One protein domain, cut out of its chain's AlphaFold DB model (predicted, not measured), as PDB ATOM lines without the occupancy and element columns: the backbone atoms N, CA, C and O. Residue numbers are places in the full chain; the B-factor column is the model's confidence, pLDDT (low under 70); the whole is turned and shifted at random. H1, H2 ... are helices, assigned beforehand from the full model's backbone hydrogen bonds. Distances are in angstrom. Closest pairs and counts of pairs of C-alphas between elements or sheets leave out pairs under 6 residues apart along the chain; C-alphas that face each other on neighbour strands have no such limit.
ATOM      1  N   SER A  25      48.020   8.151 192.492       71.38
ATOM      2  CA  SER A  25      47.803   9.475 191.889       71.38
ATOM      3  C   SER A  25      46.428   9.547 191.211       71.38
ATOM      4  O   SER A  25      45.846   8.509 190.884       71.38
ATOM      5  N   GLU A  26      45.917  10.753 190.928       70.81
ATOM      6  CA  GLU A  26      44.713  10.930 190.090       70.81
ATOM      7  C   GLU A  26      44.855  10.233 188.730       70.81
ATOM      8  O   GLU A  26      43.931   9.562 188.275       70.81
ATOM      9  N   HIS A  27      46.042  10.299 188.117       74.81
ATOM     10  CA  HIS A  27      46.340   9.573 186.880       74.81
ATOM     11  C   HIS A  27      46.185   8.059 187.027       74.81
ATOM     12  O   HIS A  27      45.648   7.418 186.130       74.81
ATOM     13  N   THR A  28      46.551   7.490 188.178       77.06
ATOM     14  CA  THR A  28      46.372   6.050 188.403       77.06
ATOM     15  C   THR A  28      44.890   5.668 188.503       77.06
ATOM     16  O   THR A  28      44.491   4.612 188.014       77.06
ATOM     17  N   ILE A  29      44.050   6.532 189.090       76.38
ATOM     18  CA  ILE A  29      42.594   6.323 189.134       76.38
ATOM     19  C   ILE A  29      42.004   6.403 187.719       76.38
ATOM     20  O   ILE A  29      41.213   5.542 187.339       76.38
ATOM     21  N   ILE A  30      42.424   7.386 186.916       79.00
ATOM     22  CA  ILE A  30      42.002   7.525 185.514       79.00
ATOM     23  C   ILE A  30      42.404   6.287 184.700       79.00
ATOM     24  O   ILE A  30      41.592   5.751 183.947       79.00
ATOM     25  N   ASP A  31      43.617   5.769 184.890       81.44
ATOM     26  CA  ASP A  31      44.068   4.550 184.214       81.44
ATOM     27  C   ASP A  31      43.248   3.323 184.626       81.44
ATOM     28  O   ASP A  31      42.921   2.481 183.785       81.44
ATOM     29  N   HIS A  32      42.859   3.218 185.899       81.75
ATOM     30  CA  HIS A  32      41.937   2.176 186.347       81.75
ATOM     31  C   HIS A  32      40.546   2.334 185.720       81.75
ATOM     32  O   HIS A  32      39.997   1.344 185.236       81.75
ATOM     33  N   ILE A  33      40.005   3.554 185.629       80.94
ATOM     34  CA  ILE A  33      38.736   3.824 184.931       80.94
ATOM     35  C   ILE A  33      38.829   3.387 183.464       80.94
ATOM     36  O   ILE A  33      37.958   2.662 182.982       80.94
ATOM     37  N   ARG A  34      39.912   3.738 182.764       81.12
ATOM     38  CA  ARG A  34      40.149   3.341 181.366       81.12
ATOM     39  C   ARG A  34      40.277   1.830 181.197       81.12
ATOM     40  O   ARG A  34      39.723   1.272 180.251       81.12
ATOM     41  N   LYS A  35      40.940   1.138 182.132       82.38
ATOM     42  CA  LYS A  35      40.982  -0.334 182.149       82.38
ATOM     43  C   LYS A  35      39.580  -0.931 182.271       82.38
ATOM     44  O   LYS A  35      39.252  -1.832 181.502       82.38
ATOM     45  N   VAL A  36      38.745  -0.396 183.164       77.31
ATOM     46  CA  VAL A  36      37.353  -0.842 183.332       77.31
ATOM     47  C   VAL A  36      36.503  -0.527 182.088       77.31
ATOM     48  O   VAL A  36      35.686  -1.362 181.699       77.31
ATOM     49  N   LYS A  37      36.727   0.613 181.410       76.81
ATOM     50  CA  LYS A  37      36.066   0.954 180.130       76.81
ATOM     51  C   LYS A  37      36.400  -0.063 179.038       76.81
ATOM     52  O   LYS A  37      35.504  -0.525 178.336       76.81
ATOM     53  N   ASN A  38      37.673  -0.443 178.927       76.75
ATOM     54  CA  ASN A  38      38.130  -1.420 177.938       76.75
ATOM     55  C   ASN A  38      37.581  -2.823 178.222       76.75
ATOM     56  O   ASN A  38      37.147  -3.528 177.307       76.75
ATOM     57  N   LYS A  39      37.599  -3.244 179.490       77.56
ATOM     58  CA  LYS A  39      37.096  -4.549 179.913       77.56
ATOM     59  C   LYS A  39      36.555  -4.474 181.336       77.56
ATOM     60  O   LYS A  39      37.317  -4.445 182.293       77.56
ATOM     61  N   LEU A  40      35.230  -4.525 181.464       79.56
ATOM     62  CA  LEU A  40      34.572  -4.650 182.761       79.56
ATOM     63  C   LEU A  40      34.637  -6.107 183.245       79.56
ATOM     64  O   LEU A  40      33.861  -6.964 182.796       79.56
ATOM     65  N   ASP A  41      35.555  -6.369 184.173       79.06
ATOM     66  CA  ASP A  41      35.650  -7.594 184.964       79.06
ATOM     67  C   ASP A  41      35.811  -7.303 186.469       79.06
ATOM     68  O   ASP A  41      35.965  -6.157 186.902       79.06
ATOM     69  N   ARG A  42      35.713  -8.354 187.293       78.94
ATOM     70  CA  ARG A  42      35.784  -8.217 188.756       78.94
ATOM     71  C   ARG A  42      37.145  -7.702 189.227       78.94
ATOM     72  O   ARG A  42      37.186  -6.921 190.170       78.94
ATOM     73  N   GLY A  43      38.234  -8.110 188.574       78.06
ATOM     74  CA  GLY A  43      39.585  -7.676 188.922       78.06
ATOM     75  C   GLY A  43      39.809  -6.208 188.575       78.06
ATOM     76  O   GLY A  43      40.285  -5.444 189.411       78.06
ATOM     77  N   SER A  44      39.384  -5.780 187.384       79.69
ATOM     78  CA  SER A  44      39.464  -4.370 186.986       79.69
ATOM     79  C   SER A  44      38.648  -3.459 187.911       79.69
ATOM     80  O   SER A  44      39.109  -2.379 188.275       79.69
ATOM     81  N   LEU A  45      37.450  -3.900 188.322       83.94
ATOM     82  CA  LEU A  45      36.591  -3.120 189.213       83.94
ATOM     83  C   LEU A  45      37.144  -3.070 190.645       83.94
ATOM     84  O   LEU A  45      37.083  -2.023 191.284       83.94
ATOM     85  N   TYR A  46      37.729  -4.172 191.122       81.00
ATOM     86  CA  TYR A  46      38.404  -4.226 192.419       81.00
ATOM     87  C   TYR A  46      39.558  -3.220 192.497       81.00
ATOM     88  O   TYR A  46      39.622  -2.443 193.445       81.00
ATOM     89  N   LEU A  47      40.416  -3.169 191.471       81.75
ATOM     90  CA  LEU A  47      41.530  -2.214 191.411       81.75
ATOM     91  C   LEU A  47      41.048  -0.756 191.411       81.75
ATOM     92  O   LEU A  47      41.649   0.104 192.056       81.75
ATOM     93  N   LEU A  48      39.941  -0.475 190.718       82.56
ATOM     94  CA  LEU A  48      39.316   0.846 190.733       82.56
ATOM     95  C   LEU A  48      38.815   1.204 192.143       82.56
ATOM     96  O   LEU A  48      39.145   2.273 192.661       82.56
ATOM     97  N   GLN A  49      38.088   0.294 192.792       84.50
ATOM     98  CA  GLN A  49      37.579   0.489 194.149       84.50
ATOM     99  C   GLN A  49      38.708   0.678 195.171       84.50
ATOM    100  O   GLN A  49      38.647   1.592 195.995       84.50
ATOM    101  N   GLU A  50      39.762  -0.130 195.089       81.31
ATOM    102  CA  GLU A  50      40.952  -0.003 195.931       81.31
ATOM    103  C   GLU A  50      41.614   1.372 195.752       81.31
ATOM    104  O   GLU A  50      41.943   2.039 196.736       81.31
ATOM    105  N   SER A  51      41.735   1.847 194.506       77.12
ATOM    106  CA  SER A  51      42.343   3.151 194.221       77.12
ATOM    107  C   SER A  51      41.536   4.346 194.737       77.12
ATOM    108  O   SER A  51      42.123   5.317 195.212       77.12
ATOM    109  N   ILE A  52      40.202   4.266 194.718       77.62
ATOM    110  CA  ILE A  52      39.315   5.310 195.256       77.62
ATOM    111  C   ILE A  52      39.322   5.302 196.793       77.62
ATOM    112  O   ILE A  52      39.375   6.360 197.428       77.62
ATOM    113  N   ASN A  53      39.327   4.116 197.405       75.75
ATOM    114  CA  ASN A  53      39.311   3.969 198.861       75.75
ATOM    115  C   ASN A  53      40.617   4.439 199.509       75.75
ATOM    116  O   ASN A  53      40.584   5.147 200.519       75.75
ATOM    117  N   ASN A  54      41.763   4.109 198.908       72.75
ATOM    118  CA  ASN A  54      43.073   4.433 199.475       72.75
ATOM    119  C   ASN A  54      43.469   5.914 199.321       72.75
ATOM    120  O   ASN A  54      44.353   6.386 200.035       72.75
ATOM    121  N   ASN A  55      42.774   6.684 198.478       66.88
ATOM    122  CA  ASN A  55      43.094   8.087 198.202       66.88
ATOM    123  C   ASN A  55      42.205   9.096 198.937       66.88
ATOM    124  O   ASN A  55      41.355   9.754 198.342       66.88
ATOM    125  N   HIS A  56      42.412   9.273 200.246       55.25
ATOM    126  CA  HIS A  56      41.756  10.359 201.002       55.25
ATOM    127  C   HIS A  56      42.293  11.767 200.705       55.25
ATOM    128  O   HIS A  56      41.566  12.721 200.946       55.25
ATOM    129  N   GLN A  57      43.516  11.921 200.185       58.09
ATOM    130  CA  GLN A  57      44.092  13.254 199.937       58.09
ATOM    131  C   GLN A  57      43.616  13.916 198.634       58.09
ATOM    132  O   GLN A  57      43.549  15.137 198.579       58.09
ATOM    133  N   PHE A  58      43.264  13.136 197.606       58.59
ATOM    134  CA  PHE A  58      42.959  13.662 196.263       58.59
ATOM    135  C   PHE A  58      41.457  13.736 195.957       58.59
ATOM    136  O   PHE A  58      41.018  14.558 195.161       58.59
ATOM    137  N   ILE A  59      40.640  12.899 196.604       64.00
ATOM    138  CA  ILE A  59      39.198  12.838 196.355       64.00
ATOM    139  C   ILE A  59      38.458  13.321 197.604       64.00
ATOM    140  O   ILE A  59      38.487  12.649 198.635       64.00
ATOM    141  N   LYS A  60      37.764  14.466 197.497       71.56
ATOM    142  CA  LYS A  60      36.847  14.971 198.538       71.56
ATOM    143  C   LYS A  60      35.794  13.916 198.893       71.56
ATOM    144  O   LYS A  60      35.331  13.182 198.020       71.56
ATOM    145  N   GLU A  61      35.352  13.897 200.147       71.50
ATOM    146  CA  GLU A  61      34.430  12.874 200.661       71.50
ATOM    147  C   GLU A  61      33.108  12.795 199.870       71.50
ATOM    148  O   GLU A  61      32.627  11.708 199.557       71.50
ATOM    149  N   GLU A  62      32.575  13.933 199.413       69.25
ATOM    150  CA  GLU A  62      31.391  13.990 198.537       69.25
ATOM    151  C   GLU A  62      31.599  13.259 197.202       69.25
ATOM    152  O   GLU A  62      30.734  12.506 196.744       69.25
ATOM    153  N   LYS A  63      32.777  13.428 196.586       73.50
ATOM    154  CA  LYS A  63      33.136  12.713 195.358       73.50
ATOM    155  C   LYS A  63      33.295  11.219 195.643       73.50
ATOM    156  O   LYS A  63      32.818  10.415 194.848       73.50
ATOM    157  N   LYS A  64      33.875  10.820 196.784       74.44
ATOM    158  CA  LYS A  64      33.983   9.399 197.171       74.44
ATOM    159  C   LYS A  64      32.623   8.715 197.257       74.44
ATOM    160  O   LYS A  64      32.468   7.615 196.734       74.44
ATOM    161  N   VAL A  65      31.622   9.381 197.836       79.94
ATOM    162  CA  VAL A  65      30.245   8.862 197.880       79.94
ATOM    163  C   VAL A  65      29.687   8.667 196.465       79.94
ATOM    164  O   VAL A  65      29.073   7.636 196.184       79.94
ATOM    165  N   LYS A  66      29.934   9.613 195.550       80.69
ATOM    166  CA  LYS A  66      29.531   9.501 194.137       80.69
ATOM    167  C   LYS A  66      30.239   8.337 193.432       80.69
ATOM    168  O   LYS A  66      29.571   7.511 192.814       80.69
ATOM    169  N   PHE A  67      31.557   8.211 193.587       80.25
ATOM    170  CA  PHE A  67      32.341   7.100 193.039       80.25
ATOM    171  C   PHE A  67      31.873   5.743 193.573       80.25
ATOM    172  O   PHE A  67      31.714   4.801 192.799       80.25
ATOM    173  N   GLN A  68      31.592   5.641 194.874       82.94
ATOM    174  CA  GLN A  68      31.120   4.399 195.483       82.94
ATOM    175  C   GLN A  68      29.735   3.996 194.959       82.94
ATOM    176  O   GLN A  68      29.501   2.812 194.716       82.94
ATOM    177  N   LYS A  69      28.831   4.960 194.728       85.06
ATOM    178  CA  LYS A  69      27.539   4.694 194.070       85.06
ATOM    179  C   LYS A  69      27.740   4.107 192.674       85.06
ATOM    180  O   LYS A  69      27.161   3.066 192.371       85.06
ATOM    181  N   VAL A  70      28.625   4.699 191.873       82.31
ATOM    182  CA  VAL A  70      28.930   4.191 190.527       82.31
ATOM    183  C   VAL A  70      29.579   2.802 190.577       82.31
ATOM    184  O   VAL A  70      29.200   1.926 189.807       82.31
ATOM    185  N   ILE A  71      30.499   2.542 191.513       85.00
ATOM    186  CA  ILE A  71      31.087   1.203 191.706       85.00
ATOM    187  C   ILE A  71      30.008   0.167 192.050       85.00
ATOM    188  O   ILE A  71      30.036  -0.949 191.528       85.00
ATOM    189  N   ASN A  72      29.045   0.520 192.903       85.25
ATOM    190  CA  ASN A  72      27.938  -0.370 193.252       85.25
ATOM    191  C   ASN A  72      27.051  -0.669 192.030       85.25
ATOM    192  O   ASN A  72      26.680  -1.820 191.804       85.25
ATOM    193  N   GLU A  73      26.766   0.333 191.198       81.94
ATOM    194  CA  GLU A  73      26.033   0.140 189.941       81.94
ATOM    195  C   GLU A  73      26.802  -0.752 188.955       81.94
ATOM    196  O   GLU A  73      26.229  -1.687 188.392       81.94
ATOM    197  N   LEU A  74      28.112  -0.545 188.800       82.44
ATOM    198  CA  LEU A  74      28.972  -1.391 187.967       82.44
ATOM    199  C   LEU A  74      29.009  -2.847 188.468       82.44
ATOM    200  O   LEU A  74      28.960  -3.779 187.660       82.44
ATOM    201  N   ASN A  75      29.026  -3.059 189.787       79.50
ATOM    202  CA  ASN A  75      28.912  -4.384 190.406       79.50
ATOM    203  C   ASN A  75      27.561  -5.056 190.107       79.50
ATOM    204  O   ASN A  75      27.513  -6.245 189.766       79.50
ATOM    205  N   ASN A  76      26.465  -4.299 190.178       82.31
ATOM    206  CA  ASN A  76      25.136  -4.796 189.825       82.31
ATOM    207  C   ASN A  76      25.070  -5.193 188.343       82.31
ATOM    208  O   ASN A  76      24.559  -6.263 188.009       82.31
ATOM    209  N   LEU A  77      25.657  -4.390 187.451       81.38
ATOM    210  CA  LEU A  77      25.722  -4.689 186.018       81.38
ATOM    211  C   LEU A  77      26.592  -5.920 185.713       81.38
ATOM    212  O   LEU A  77      26.220  -6.726 184.856       81.38
ATOM    213  N   LEU A  78      27.701  -6.119 186.436       78.12
ATOM    214  CA  LEU A  78      28.515  -7.340 186.361       78.12
ATOM    215  C   LEU A  78      27.733  -8.580 186.797       78.12
ATOM    216  O   LEU A  78      27.790  -9.619 186.137       78.12
ATOM    217  N   THR A  79      26.977  -8.462 187.884       80.00
ATOM    218  CA  THR A  79      26.133  -9.548 188.396       80.00
ATOM    219  C   THR A  79      25.034  -9.894 187.397       80.00
ATOM    220  O   THR A  79      24.865 -11.057 187.033       80.00
ATOM    221  N   HIS A  80      24.362  -8.880 186.850       78.81
ATOM    222  CA  HIS A  80      23.352  -9.060 185.813       78.81
ATOM    223  C   HIS A  80      23.938  -9.702 184.544       78.81
ATOM    224  O   HIS A  80      23.321 -10.579 183.947       78.81
ATOM    225  N   LYS A  81      25.157  -9.323 184.140       77.00
ATOM    226  CA  LYS A  81      25.870  -9.961 183.022       77.00
ATOM    227  C   LYS A  81      26.133 -11.449 183.285       77.00
ATOM    228  O   LYS A  81      25.951 -12.248 182.368       77.00
ATOM    229  N   SER A  82      26.523 -11.822 184.508       78.81
ATOM    230  CA  SER A  82      26.703 -13.229 184.905       78.81
ATOM    231  C   SER A  82      25.395 -14.009 184.790       78.81
ATOM    232  O   SER A  82      25.360 -15.056 184.148       78.81
ATOM    233  N   TYR A  83      24.302 -13.449 185.317       81.44
ATOM    234  CA  TYR A  83      22.974 -14.059 185.243       81.44
ATOM    235  C   TYR A  83      22.522 -14.305 183.795       81.44
ATOM    236  O   TYR A  83      22.094 -15.405 183.455       81.44
ATOM    237  N   LEU A  84      22.681 -13.312 182.912       79.31
ATOM    238  CA  LEU A  84      22.329 -13.462 181.494       79.31
ATOM    239  C   LEU A  84      23.172 -14.536 180.789       79.31
ATOM    240  O   LEU A  84      22.682 -15.205 179.877       79.31
ATOM    241  N   MET A  85      24.432 -14.716 181.198       75.50
ATOM    242  CA  MET A  85      25.302 -15.765 180.662       75.50
ATOM    243  C   MET A  85      24.862 -17.156 181.133       75.50
ATOM    244  O   MET A  85      24.771 -18.074 180.320       75.50
ATOM    245  N   GLU A  86      24.536 -17.309 182.417       78.75
ATOM    246  CA  GLU A  86      23.976 -18.551 182.962       78.75
ATOM    247  C   GLU A  86      22.646 -18.910 182.297       78.75
ATOM    248  O   GLU A  86      22.418 -20.065 181.935       78.75
ATOM    249  N   GLU A  87      21.775 -17.923 182.091       76.56
ATOM    250  CA  GLU A  87      20.503 -18.122 181.409       76.56
ATOM    251  C   GLU A  87      20.708 -18.546 179.950       76.56
ATOM    252  O   GLU A  87      20.069 -19.496 179.500       76.56
ATOM    253  N   LYS A  88      21.649 -17.922 179.228       75.50
ATOM    254  CA  LYS A  88      22.038 -18.353 177.877       75.50
ATOM    255  C   LYS A  88      22.501 -19.813 177.866       75.50
ATOM    256  O   LYS A  88      22.078 -20.568 176.995       75.50
ATOM    257  N   ILE A  89      23.344 -20.222 178.817       75.81
ATOM    258  CA  ILE A  89      23.827 -21.608 178.923       75.81
ATOM    259  C   ILE A  89      22.663 -22.568 179.201       75.81
ATOM    260  O   ILE A  89      22.566 -23.607 178.551       75.81
ATOM    261  N   LYS A  90      21.744 -22.218 180.111       78.50
ATOM    262  CA  LYS A  90      20.543 -23.021 180.396       78.50
ATOM    263  C   LYS A  90      19.661 -23.188 179.158       78.50
ATOM    264  O   LYS A  90      19.254 -24.308 178.865       78.50
ATOM    265  N   ILE A  91      19.419 -22.102 178.421       73.31
ATOM    266  CA  ILE A  91      18.641 -22.104 177.175       73.31
ATOM    267  C   ILE A  91      19.293 -23.018 176.127       73.31
ATOM    268  O   ILE A  91      18.615 -23.854 175.533       73.31
ATOM    269  N   LEU A  92      20.610 -22.900 175.927       68.88
ATOM    270  CA  LEU A  92      21.347 -23.724 174.964       68.88
ATOM    271  C   LEU A  92      21.359 -25.208 175.363       68.88
ATOM    272  O   LEU A  92      21.161 -26.069 174.513       68.88
ATOM    273  N   ASN A  93      21.522 -25.513 176.653       68.06
ATOM    274  CA  ASN A  93      21.543 -26.892 177.150       68.06
ATOM    275  C   ASN A  93      20.156 -27.556 177.133       68.06
ATOM    276  O   ASN A  93      20.066 -28.763 176.914       68.06
ATOM    277  N   GLN A  94      19.074 -26.792 177.324       66.25
ATOM    278  CA  GLN A  94      17.702 -27.295 177.172       66.25
ATOM    279  C   GLN A  94      17.380 -27.700 175.725       66.25
ATOM    280  O   GLN A  94      16.591 -28.618 175.519       66.25
ATOM    281  N   HIS A  95      18.011 -27.064 174.733       59.34
ATOM    282  CA  HIS A  95      17.741 -27.287 173.309       59.34
ATOM    283  C   HIS A  95      18.608 -28.397 172.672       59.34
ATOM    284  O   HIS A  95      18.516 -28.653 171.474       59.34
ATOM    285  N   ASN A  96      19.383 -29.161 173.451       52.12
ATOM    286  CA  ASN A  96      19.973 -30.422 172.964       52.12
ATOM    287  C   ASN A  96      18.922 -31.545 172.758       52.12
ATOM    288  O   ASN A  96      19.258 -32.730 172.692       52.12
ATOM    289  N   SER A  97      17.633 -31.200 172.646       51.19
ATOM    290  CA  SER A  97      16.560 -32.121 172.289       51.19
ATOM    291  C   SER A  97      16.724 -32.603 170.849       51.19
ATOM    292  O   SER A  97      16.827 -31.810 169.917       51.19
ATOM    293  N   LYS A  98      16.750 -33.930 170.708       58.53
ATOM    294  CA  LYS A  98      16.879 -34.707 169.468       58.53
ATOM    295  C   LYS A  98      16.092 -34.066 168.316       58.53
ATOM    296  O   LYS A  98      14.870 -34.120 168.330       58.53
ATOM    297  N   GLY A  99      16.798 -33.522 167.325       57.12
ATOM    298  CA  GLY A  99      16.177 -33.093 166.071       57.12
ATOM    299  C   GLY A  99      15.484 -34.249 165.342       57.12
ATOM    300  O   GLY A  99      15.701 -35.425 165.661       57.12
ATOM    301  N   TYR A 100      14.668 -33.905 164.346       57.22
ATOM    302  CA  TYR A 100      13.942 -34.875 163.527       57.22
ATOM    303  C   TYR A 100      14.889 -35.894 162.896       57.22
ATOM    304  O   TYR A 100      15.825 -35.545 162.174       57.22
ATOM    305  N   LYS A 101      14.632 -37.181 163.132       64.19
ATOM    306  CA  LYS A 101      15.310 -38.250 162.391       64.19
ATOM    307  C   LYS A 101      14.747 -38.289 160.969       64.19
ATOM    308  O   LYS A 101      13.558 -38.058 160.779       64.19
ATOM    309  N   ASN A 102      15.542 -38.704 159.978       63.50
ATOM    310  CA  ASN A 102      15.087 -38.849 158.581       63.50
ATOM    311  C   ASN A 102      13.754 -39.612 158.431       63.50
ATOM    312  O   ASN A 102      12.960 -39.301 157.552       63.50
ATOM    313  N   LYS A 103      13.472 -40.581 159.315       63.56
ATOM    314  CA  LYS A 103      12.207 -41.336 159.333       63.56
ATOM    315  C   LYS A 103      10.978 -40.464 159.641       63.56
ATOM    316  O   LYS A 103       9.905 -40.728 159.113       63.56
ATOM    317  N   GLU A 104      11.130 -39.427 160.461       66.06
ATOM    318  CA  GLU A 104      10.054 -38.492 160.816       66.06
ATOM    319  C   GLU A 104       9.787 -37.492 159.676       66.06
ATOM    320  O   GLU A 104       8.628 -37.195 159.396       66.06
ATOM    321  N   PHE A 105      10.825 -37.063 158.941       66.44
ATOM    322  CA  PHE A 105      10.673 -36.280 157.701       66.44
ATOM    323  C   PHE A 105       9.947 -37.060 156.598       66.44
ATOM    324  O   PHE A 105       9.052 -36.527 155.944       66.44
ATOM    325  N   ILE A 106      10.298 -38.337 156.418       67.81
ATOM    326  CA  ILE A 106       9.622 -39.234 155.469       67.81
ATOM    327  C   ILE A 106       8.153 -39.431 155.871       67.81
ATOM    328  O   ILE A 106       7.273 -39.386 155.014       67.81
ATOM    329  N   GLY A 107       7.877 -39.578 157.173       66.06
ATOM    330  CA  GLY A 107       6.517 -39.614 157.711       66.06
ATOM    331  C   GLY A 107       5.724 -38.351 157.363       66.06
ATOM    332  O   GLY A 107       4.652 -38.453 156.776       66.06
ATOM    333  N   LEU A 108       6.273 -37.164 157.638       66.94
ATOM    334  CA  LEU A 108       5.679 -35.866 157.279       66.94
ATOM    335  C   LEU A 108       5.342 -35.755 155.783       66.94
ATOM    336  O   LEU A 108       4.236 -35.343 155.433       66.94
ATOM    337  N   PHE A 109       6.264 -36.172 154.912       69.38
ATOM    338  CA  PHE A 109       6.079 -36.145 153.460       69.38
ATOM    339  C   PHE A 109       4.955 -37.085 152.995       69.38
ATOM    340  O   PHE A 109       4.056 -36.662 152.267       69.38
ATOM    341  N   LEU A 110       4.957 -38.338 153.469       66.88
ATOM    342  CA  LEU A 110       3.915 -39.323 153.148       66.88
ATOM    343  C   LEU A 110       2.537 -38.849 153.620       66.88
ATOM    344  O   LEU A 110       1.547 -39.008 152.916       66.88
ATOM    345  N   THR A 111       2.468 -38.212 154.783       65.81
ATOM    346  CA  THR A 111       1.191 -37.743 155.331       65.81
ATOM    347  C   THR A 111       0.594 -36.605 154.509       65.81
ATOM    348  O   THR A 111      -0.594 -36.636 154.200       65.81
ATOM    349  N   GLY A 112       1.412 -35.625 154.102       64.75
ATOM    350  CA  GLY A 112       0.966 -34.555 153.205       64.75
ATOM    351  C   GLY A 112       0.471 -35.094 151.858       64.75
ATOM    352  O   GLY A 112      -0.546 -34.631 151.345       64.75
ATOM    353  N   PHE A 113       1.134 -36.133 151.339       66.75
ATOM    354  CA  PHE A 113       0.740 -36.821 150.112       66.75
ATOM    355  C   PHE A 113      -0.620 -37.533 150.244       66.75
ATOM    356  O   PHE A 113      -1.490 -37.358 149.393       66.75
ATOM    357  N   PHE A 114      -0.859 -38.280 151.328       63.88
ATOM    358  CA  PHE A 114      -2.109 -39.040 151.505       63.88
ATOM    359  C   PHE A 114      -3.306 -38.203 151.972       63.88
ATOM    360  O   PHE A 114      -4.442 -38.539 151.638       63.88
ATOM    361  N   ILE A 115      -3.083 -37.093 152.685       63.97
ATOM    362  CA  ILE A 115      -4.148 -36.129 153.008       63.97
ATOM    363  C   ILE A 115      -4.663 -35.458 151.724       63.97
ATOM    364  O   ILE A 115      -5.871 -35.296 151.565       63.97
ATOM    365  N   ALA A 116      -3.769 -35.129 150.785       60.94
ATOM    366  CA  ALA A 116      -4.132 -34.496 149.516       60.94
ATOM    367  C   ALA A 116      -4.905 -35.426 148.558       60.94
ATOM    368  O   ALA A 116      -5.714 -34.950 147.767       60.94
ATOM    369  N   ILE A 117      -4.680 -36.742 148.634       58.59
ATOM    370  CA  ILE A 117      -5.266 -37.739 147.715       58.59
ATOM    371  C   ILE A 117      -6.629 -38.273 148.212       58.59
ATOM    372  O   ILE A 117      -7.302 -39.026 147.513       58.59
ATOM    373  N   GLY A 118      -7.112 -37.820 149.373       53.62
ATOM    374  CA  GLY A 118      -8.435 -38.178 149.892       53.62
ATOM    375  C   GLY A 118      -8.389 -39.437 150.752       53.62
ATOM    376  O   GLY A 118      -8.786 -40.524 150.345       53.62
ATOM    377  N   SER A 119      -7.951 -39.272 151.999       52.22
ATOM    378  CA  SER A 119      -7.783 -40.325 153.011       52.22
ATOM    379  C   SER A 119      -9.082 -40.984 153.516       52.22
ATOM    380  O   SER A 119      -9.057 -41.675 154.532       52.22
ATOM    381  N   ILE A 120     -10.225 -40.756 152.863       54.38
ATOM    382  CA  ILE A 120     -11.546 -41.210 153.332       54.38
ATOM    383  C   ILE A 120     -11.819 -42.671 152.932       54.38
ATOM    384  O   ILE A 120     -12.674 -43.324 153.518       54.38
ATOM    385  N   SER A 121     -11.077 -43.221 151.969       60.03
ATOM    386  CA  SER A 121     -11.439 -44.490 151.336       60.03
ATOM    387  C   SER A 121     -10.819 -45.747 151.964       60.03
ATOM    388  O   SER A 121     -11.459 -46.790 151.860       60.03
ATOM    389  N   HIS A 122      -9.638 -45.726 152.609       59.81
ATOM    390  CA  HIS A 122      -8.995 -46.947 153.160       59.81
ATOM    391  C   HIS A 122      -8.351 -46.747 154.550       59.81
ATOM    392  O   HIS A 122      -7.643 -45.771 154.804       59.81
ATOM    393  N   SER A 123      -8.520 -47.739 155.434       64.25
ATOM    394  CA  SER A 123      -8.080 -47.739 156.846       64.25
ATOM    395  C   SER A 123      -6.567 -47.585 157.055       64.25
ATOM    396  O   SER A 123      -6.134 -46.979 158.035       64.25
ATOM    397  N   ILE A 124      -5.747 -48.079 156.122       65.81
ATOM    398  CA  ILE A 124      -4.282 -47.937 156.162       65.81
ATOM    399  C   ILE A 124      -3.871 -46.469 155.983       65.81
ATOM    400  O   ILE A 124      -2.988 -45.987 156.693       65.81
ATOM    401  N   PHE A 125      -4.542 -45.728 155.096       64.12
ATOM    402  CA  PHE A 125      -4.250 -44.309 154.883       64.12
ATOM    403  C   PHE A 125      -4.698 -43.448 156.064       64.12
ATOM    404  O   PHE A 125      -4.017 -42.483 156.395       64.12
ATOM    405  N   TYR A 126      -5.762 -43.838 156.772       66.69
ATOM    406  CA  TYR A 126      -6.148 -43.196 158.030       66.69
ATOM    407  C   TYR A 126      -5.045 -43.302 159.098       66.69
ATOM    408  O   TYR A 126      -4.707 -42.306 159.737       66.69
ATOM    409  N   LEU A 127      -4.427 -44.480 159.255       69.88
ATOM    410  CA  LEU A 127      -3.344 -44.686 160.224       69.88
ATOM    411  C   LEU A 127      -2.113 -43.818 159.903       69.88
ATOM    412  O   LEU A 127      -1.519 -43.218 160.800       69.88
ATOM    413  N   VAL A 128      -1.761 -43.716 158.616       68.06
ATOM    414  CA  VAL A 128      -0.676 -42.848 158.132       68.06
ATOM    415  C   VAL A 128      -1.004 -41.374 158.393       68.06
ATOM    416  O   VAL A 128      -0.150 -40.649 158.900       68.06
ATOM    417  N   SER A 129      -2.247 -40.948 158.146       64.81
ATOM    418  CA  SER A 129      -2.720 -39.588 158.433       64.81
ATOM    419  C   SER A 129      -2.628 -39.225 159.919       64.81
ATOM    420  O   SER A 129      -2.086 -38.174 160.262       64.81
ATOM    421  N   VAL A 130      -3.088 -40.102 160.822       70.94
ATOM    422  CA  VAL A 130      -2.993 -39.886 162.280       70.94
ATOM    423  C   VAL A 130      -1.532 -39.801 162.730       70.94
ATOM    424  O   VAL A 130      -1.175 -38.914 163.510       70.94
ATOM    425  N   TYR A 131      -0.669 -40.679 162.211       71.75
ATOM    426  CA  TYR A 131       0.758 -40.651 162.524       71.75
ATOM    427  C   TYR A 131       1.424 -39.347 162.067       71.75
ATOM    428  O   TYR A 131       2.207 -38.755 162.809       71.75
ATOM    429  N   GLY A 132       1.081 -38.835 160.888       69.75
ATOM    430  CA  GLY A 132       1.615 -37.555 160.444       69.75
ATOM    431  C   GLY A 132       1.091 -36.347 161.190       69.75
ATOM    432  O   GLY A 132       1.869 -35.434 161.440       69.75
ATOM    433  N   ILE A 133      -0.180 -36.344 161.610       71.25
ATOM    434  CA  ILE A 133      -0.714 -35.307 162.506       71.25
ATOM    435  C   ILE A 133       0.068 -35.307 163.826       71.25
ATOM    436  O   ILE A 133       0.417 -34.242 164.330       71.25
ATOM    437  N   TYR A 134       0.411 -36.483 164.361       76.75
ATOM    438  CA  TYR A 134       1.263 -36.595 165.545       76.75
ATOM    439  C   TYR A 134       2.664 -35.995 165.317       76.75
ATOM    440  O   TYR A 134       3.141 -35.219 166.149       76.75
ATOM    441  N   ILE A 135       3.305 -36.287 164.179       70.94
ATOM    442  CA  ILE A 135       4.607 -35.694 163.830       70.94
ATOM    443  C   ILE A 135       4.491 -34.174 163.602       70.94
ATOM    444  O   ILE A 135       5.344 -33.429 164.076       70.94
ATOM    445  N   LEU A 136       3.426 -33.690 162.957       66.69
ATOM    446  CA  LEU A 136       3.125 -32.261 162.777       66.69
ATOM    447  C   LEU A 136       2.921 -31.544 164.112       66.69
ATOM    448  O   LEU A 136       3.444 -30.452 164.314       66.69
ATOM    449  N   HIS A 137       2.188 -32.160 165.039       70.94
ATOM    450  CA  HIS A 137       1.986 -31.620 166.379       70.94
ATOM    451  C   HIS A 137       3.313 -31.532 167.144       70.94
ATOM    452  O   HIS A 137       3.605 -30.510 167.772       70.94
ATOM    453  N   LYS A 138       4.156 -32.566 167.035       69.94
ATOM    454  CA  LYS A 138       5.515 -32.567 167.584       69.94
ATOM    455  C   LYS A 138       6.378 -31.451 166.962       69.94
ATOM    456  O   LYS A 138       6.987 -30.690 167.711       69.94
ATOM    457  N   ALA A 139       6.317 -31.267 165.640       64.06
ATOM    458  CA  ALA A 139       7.007 -30.202 164.897       64.06
ATOM    459  C   ALA A 139       6.547 -28.801 165.271       64.06
ATOM    460  O   ALA A 139       7.374 -27.920 165.495       64.06
ATOM    461  N   SER A 140       5.242 -28.597 165.419       62.41
ATOM    462  CA  SER A 140       4.681 -27.328 165.876       62.41
ATOM    463  C   SER A 140       5.157 -26.979 167.290       62.41
ATOM    464  O   SER A 140       5.571 -25.847 167.548       62.41
ATOM    465  N   LYS A 141       5.169 -27.963 168.199       66.94
ATOM    466  CA  LYS A 141       5.628 -27.774 169.580       66.94
ATOM    467  C   LYS A 141       7.121 -27.441 169.652       66.94
ATOM    468  O   LYS A 141       7.502 -26.533 170.389       66.94
ATOM    469  N   GLU A 142       7.950 -28.135 168.875       65.38
ATOM    470  CA  GLU A 142       9.389 -27.866 168.796       65.38
ATOM    471  C   GLU A 142       9.680 -26.505 168.139       65.38
ATOM    472  O   GLU A 142      10.451 -25.721 168.691       65.38
ATOM    473  N   ASN A 143       8.995 -26.148 167.048       63.44
ATOM    474  CA  ASN A 143       9.173 -24.851 166.384       63.44
ATOM    475  C   ASN A 143       8.778 -23.665 167.285       63.44
ATOM    476  O   ASN A 143       9.514 -22.687 167.395       63.44
ATOM    477  N   ASN A 144       7.664 -23.773 168.019       63.72
ATOM    478  CA  ASN A 144       7.278 -22.755 169.002       63.72
ATOM    479  C   ASN A 144       8.330 -22.592 170.108       63.72
ATOM    480  O   ASN A 144       8.588 -21.473 170.555       63.72
ATOM    481  N   SER A 145       8.962 -23.691 170.534       66.69
ATOM    482  CA  SER A 145      10.048 -23.629 171.512       66.69
ATOM    483  C   SER A 145      11.303 -22.952 170.947       66.69
ATOM    484  O   SER A 145      11.910 -22.142 171.644       66.69
ATOM    485  N   MET A 146      11.633 -23.189 169.673       68.00
ATOM    486  CA  MET A 146      12.755 -22.544 168.984       68.00
ATOM    487  C   MET A 146      12.542 -21.031 168.841       68.00
ATOM    488  O   MET A 146      13.420 -20.253 169.215       68.00
ATOM    489  N   ILE A 147      11.351 -20.602 168.405       70.31
ATOM    490  CA  ILE A 147      10.983 -19.180 168.296       70.31
ATOM    491  C   ILE A 147      11.039 -18.497 169.671       70.31
ATOM    492  O   ILE A 147      11.562 -17.388 169.805       70.31
ATOM    493  N   TYR A 148      10.534 -19.160 170.718       71.69
ATOM    494  CA  TYR A 148      10.616 -18.651 172.089       71.69
ATOM    495  C   TYR A 148      12.069 -18.477 172.553       71.69
ATOM    496  O   TYR A 148      12.423 -17.441 173.122       71.69
ATOM    497  N   VAL A 149      12.925 -19.468 172.284       73.69
ATOM    498  CA  VAL A 149      14.355 -19.437 172.613       73.69
ATOM    499  C   VAL A 149      15.069 -18.305 171.881       73.69
ATOM    500  O   VAL A 149      15.794 -17.537 172.514       73.69
ATOM    501  N   GLU A 150      14.842 -18.157 170.578       72.12
ATOM    502  CA  GLU A 150      15.448 -17.100 169.770       72.12
ATOM    503  C   GLU A 150      15.038 -15.711 170.271       72.12
ATOM    504  O   GLU A 150      15.895 -14.853 170.504       72.12
ATOM    505  N   LYS A 151      13.742 -15.516 170.543       78.38
ATOM    506  CA  LYS A 151      13.227 -14.275 171.129       78.38
ATOM    507  C   LYS A 151      13.919 -13.961 172.454       78.38
ATOM    508  O   LYS A 151      14.409 -12.847 172.643       78.38
ATOM    509  N   LYS A 152      14.030 -14.951 173.343       76.50
ATOM    510  CA  LYS A 152      14.651 -14.792 174.662       76.50
ATOM    511  C   LYS A 152      16.154 -14.498 174.577       76.50
ATOM    512  O   LYS A 152      16.665 -13.640 175.297       76.50
ATOM    513  N   LEU A 153      16.870 -15.148 173.657       78.88
ATOM    514  CA  LEU A 153      18.281 -14.856 173.383       78.88
ATOM    515  C   LEU A 153      18.471 -13.439 172.828       78.88
ATOM    516  O   LEU A 153      19.416 -12.750 173.222       78.88
ATOM    517  N   ASN A 154      17.569 -12.982 171.958       77.88
ATOM    518  CA  ASN A 154      17.618 -11.637 171.395       77.88
ATOM    519  C   ASN A 154      17.309 -10.558 172.452       77.88
ATOM    520  O   ASN A 154      18.012  -9.550 172.544       77.88
ATOM    521  N   GLU A 155      16.329 -10.796 173.326       83.00
ATOM    522  CA  GLU A 155      16.065  -9.942 174.492       83.00
ATOM    523  C   GLU A 155      17.296  -9.842 175.407       83.00
ATOM    524  O   GLU A 155      17.690  -8.742 175.807       83.00
ATOM    525  N   ASN A 156      17.960 -10.969 175.684       79.31
ATOM    526  CA  ASN A 156      19.181 -10.996 176.490       79.31
ATOM    527  C   ASN A 156      20.337 -10.241 175.816       79.31
ATOM    528  O   ASN A 156      21.050  -9.489 176.485       79.31
ATOM    529  N   LYS A 157      20.488 -10.357 174.490       78.88
ATOM    530  CA  LYS A 157      21.446  -9.564 173.704       78.88
ATOM    531  C   LYS A 157      21.174  -8.061 173.832       78.88
ATOM    532  O   LYS A 157      22.103  -7.299 174.101       78.88
ATOM    533  N   ASN A 158      19.918  -7.635 173.707       82.75
ATOM    534  CA  ASN A 158      19.540  -6.224 173.827       82.75
ATOM    535  C   ASN A 158      19.803  -5.670 175.235       82.75
ATOM    536  O   ASN A 158      20.343  -4.570 175.374       82.75
ATOM    537  N   LYS A 159      19.509  -6.449 176.287       80.62
ATOM    538  CA  LYS A 159      19.855  -6.090 177.674       80.62
ATOM    539  C   LYS A 159      21.364  -5.905 177.852       80.62
ATOM    540  O   LYS A 159      21.788  -4.929 178.464       80.62
ATOM    541  N   LEU A 160      22.185  -6.794 177.281       79.75
ATOM    542  CA  LEU A 160      23.648  -6.667 177.334       79.75
ATOM    543  C   LEU A 160      24.154  -5.406 176.622       79.75
ATOM    544  O   LEU A 160      25.047  -4.741 177.145       79.75
ATOM    545  N   LEU A 161      23.583  -5.056 175.466       80.31
ATOM    546  CA  LEU A 161      23.943  -3.837 174.736       80.31
ATOM    547  C   LEU A 161      23.604  -2.573 175.534       80.31
ATOM    548  O   LEU A 161      24.453  -1.692 175.668       80.31
ATOM    549  N   LYS A 162      22.404  -2.513 176.125       80.38
ATOM    550  CA  LYS A 162      22.003  -1.401 176.999       80.38
ATOM    551  C   LYS A 162      22.930  -1.284 178.209       80.38
ATOM    552  O   LYS A 162      23.408  -0.196 178.510       80.38
ATOM    553  N   ASN A 163      23.249  -2.408 178.853       77.38
ATOM    554  CA  ASN A 163      24.171  -2.428 179.986       77.38
ATOM    555  C   ASN A 163      25.572  -1.950 179.592       77.38
ATOM    556  O   ASN A 163      26.180  -1.210 180.355       77.38
ATOM    557  N   LYS A 164      26.081  -2.326 178.409       77.81
ATOM    558  CA  LYS A 164      27.379  -1.845 177.914       77.81
ATOM    559  C   LYS A 164      27.393  -0.320 177.784       77.81
ATOM    560  O   LYS A 164      28.332   0.303 178.265       77.81
ATOM    561  N   LYS A 165      26.345   0.259 177.191       81.81
ATOM    562  CA  LYS A 165      26.210   1.714 177.065       81.81
ATOM    563  C   LYS A 165      26.172   2.393 178.438       81.81
ATOM    564  O   LYS A 165      26.945   3.305 178.681       81.81
ATOM    565  N   ASN A 166      25.370   1.868 179.367       80.38
ATOM    566  CA  ASN A 166      25.299   2.399 180.730       80.38
ATOM    567  C   ASN A 166      26.660   2.361 181.450       80.38
ATOM    568  O   ASN A 166      27.011   3.311 182.141       80.38
ATOM    569  N   VAL A 167      27.437   1.280 181.296       79.00
ATOM    570  CA  VAL A 167      28.800   1.181 181.854       79.00
ATOM    571  C   VAL A 167      29.698   2.281 181.287       79.00
ATOM    572  O   VAL A 167      30.426   2.927 182.034       79.00
ATOM    573  N   GLU A 168      29.652   2.491 179.974       82.06
ATOM    574  CA  GLU A 168      30.461   3.497 179.287       82.06
ATOM    575  C   GLU A 168      30.091   4.923 179.712       82.06
ATOM    576  O   GLU A 168      30.988   5.718 180.008       82.06
ATOM    577  N   ASP A 169      28.795   5.217 179.834       85.25
ATOM    578  CA  ASP A 169      28.277   6.506 180.304       85.25
ATOM    579  C   ASP A 169      28.729   6.788 181.748       85.25
ATOM    580  O   ASP A 169      29.288   7.851 182.035       85.25
ATOM    581  N   LEU A 170      28.572   5.809 182.649       82.88
ATOM    582  CA  LEU A 170      28.989   5.919 184.051       82.88
ATOM    583  C   LEU A 170      30.495   6.160 184.190       82.88
ATOM    584  O   LEU A 170      30.919   7.042 184.935       82.88
ATOM    585  N   LEU A 171      31.315   5.402 183.463       81.62
ATOM    586  CA  LEU A 171      32.771   5.541 183.525       81.62
ATOM    587  C   LEU A 171      33.256   6.841 182.878       81.62
ATOM    588  O   LEU A 171      34.228   7.422 183.348       81.62
ATOM    589  N   THR A 172      32.583   7.313 181.828       83.81
ATOM    590  CA  THR A 172      32.885   8.609 181.204       83.81
ATOM    591  C   THR A 172      32.551   9.762 182.141       83.81
ATOM    592  O   THR A 172      33.331  10.703 182.246       83.81
ATOM    593  N   LEU A 173      31.449   9.664 182.886       84.38
ATOM    594  CA  LEU A 173      31.098  10.638 183.917       84.38
ATOM    595  C   LEU A 173      32.163  10.685 185.024       84.38
ATOM    596  O   LEU A 173      32.598  11.771 185.400       84.38
ATOM    597  N   LEU A 174      32.632   9.523 185.491       80.31
ATOM    598  CA  LEU A 174      33.712   9.439 186.480       80.31
ATOM    599  C   LEU A 174      35.049   9.995 185.967       80.31
ATOM    600  O   LEU A 174      35.759  10.664 186.715       80.31
ATOM    601  N   GLU A 175      35.405   9.710 184.713       80.81
ATOM    602  CA  GLU A 175      36.625  10.226 184.082       80.81
ATOM    603  C   GLU A 175      36.567  11.754 183.949       80.81
ATOM    604  O   GLU A 175      37.513  12.443 184.334       80.81
ATOM    605  N   ASN A 176      35.433  12.292 183.493       82.69
ATOM    606  CA  ASN A 176      35.228  13.733 183.360       82.69
ATOM    607  C   ASN A 176      35.289  14.445 184.714       82.69
ATOM    608  O   ASN A 176      35.996  15.438 184.819       82.69
ATOM    609  N   ASP A 177      34.634  13.911 185.753       74.69
ATOM    610  CA  ASP A 177      34.652  14.468 187.116       74.69
ATOM    611  C   ASP A 177      36.058  14.545 187.742       74.69
ATOM    612  O   ASP A 177      36.260  15.292 188.707       74.69
ATOM    613  N   LEU A 178      37.010  13.739 187.256       73.50
ATOM    614  CA  LEU A 178      38.418  13.808 187.654       73.50
ATOM    615  C   LEU A 178      39.183  14.835 186.811       73.50
ATOM    616  O   LEU A 178      39.956  15.613 187.365       73.50
ATOM    617  N   ILE A 179      38.941  14.878 185.498       73.44
ATOM    618  CA  ILE A 179      39.656  15.756 184.557       73.44
ATOM    619  C   ILE A 179      39.267  17.236 184.715       73.44
ATOM    620  O   ILE A 179      40.149  18.092 184.665       73.44
TER     621      ILE A 179
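This is residues 25 to 179 of the 182 residues of an uncharacterized protein of Plasmodium falciparum MaliPS096_E11 (UniProt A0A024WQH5). This is a long, thin rod built along one very long helix, H5, with a four-helix bundle at one end and a single helix, H4, at the other. In the bundle the short helices H1 and H2, the first part of H3 and the last part of H5 run up and down, each against the one before it in the chain; H3 runs on beyond H1 and H2, beside H5, and H4 crosses the first part of H5 steeply. The printed part has 155 residues, with five named helices in the order H1, H2, H3, H4, H5 and no named strand, and its class is all helix. The whole is extended, with a radius of gyration of the C-alphas of 28.2 A and spans of 93 by 20 by 20 A.

H1, residues 26 to 38, touches H2, residues 42 to 54, at a shallow tilt of 18 degrees, opposite ways; their closest C-alphas, those of His 32 and Leu 48, are 5.3 A apart. They form a helical hairpin. H2 forms a second helical hairpin with H3, residues 61 to 94, of which residues 64 to 78 alone touch H2; the closest C-alphas, Gln 49 and Ile 71, are 7.0 A apart, and the tilt is a shallow 11 degrees. H4, residues 102 to 116, is apart from H3. The hub is H5, residues 123 to 179, which touches three helices. Its residues 125 to 136 alone touch H4, at a steep tilt of 60 degrees, with the C-alphas of Thr 111 and Gly 132 closest at 5.1 A. Its residues 149 to 174 alone touch H3, at 17 degrees, opposite ways, closest at the C-alphas of Leu 84 and Asn 156, 6.4 A. Its residues 167 to 178 alone touch H1, at 15 degrees, opposite ways, closest at the C-alphas of Ile 30 and Glu 175, 6.2 A. H1 and H3 are apart, and so are H2 and H5. In H1, H2, H3, H4 and H5 every O i to N i+4 pair is within hydrogen-bond range.

H1 begins at C-alpha 26, (44.713, 10.930, 190.090), and measures 18.5 A; H2 measures 18.1 A. H3 measures 49.4 A and ends at C-alpha 94, (17.702, -27.295, 177.172). H4 measures 21.7 A. H5 measures 84.1 A and ends at C-alpha 179, (39.656, 15.756, 184.557).

The two C-alphas farthest apart, those of Gln 57 and Ser 121, are 93.7 A apart. The printed part has no cut and no long link. Mean pLDDT of the printed part is 73.1; 55 residues are under 70, among them residues 92 to 129.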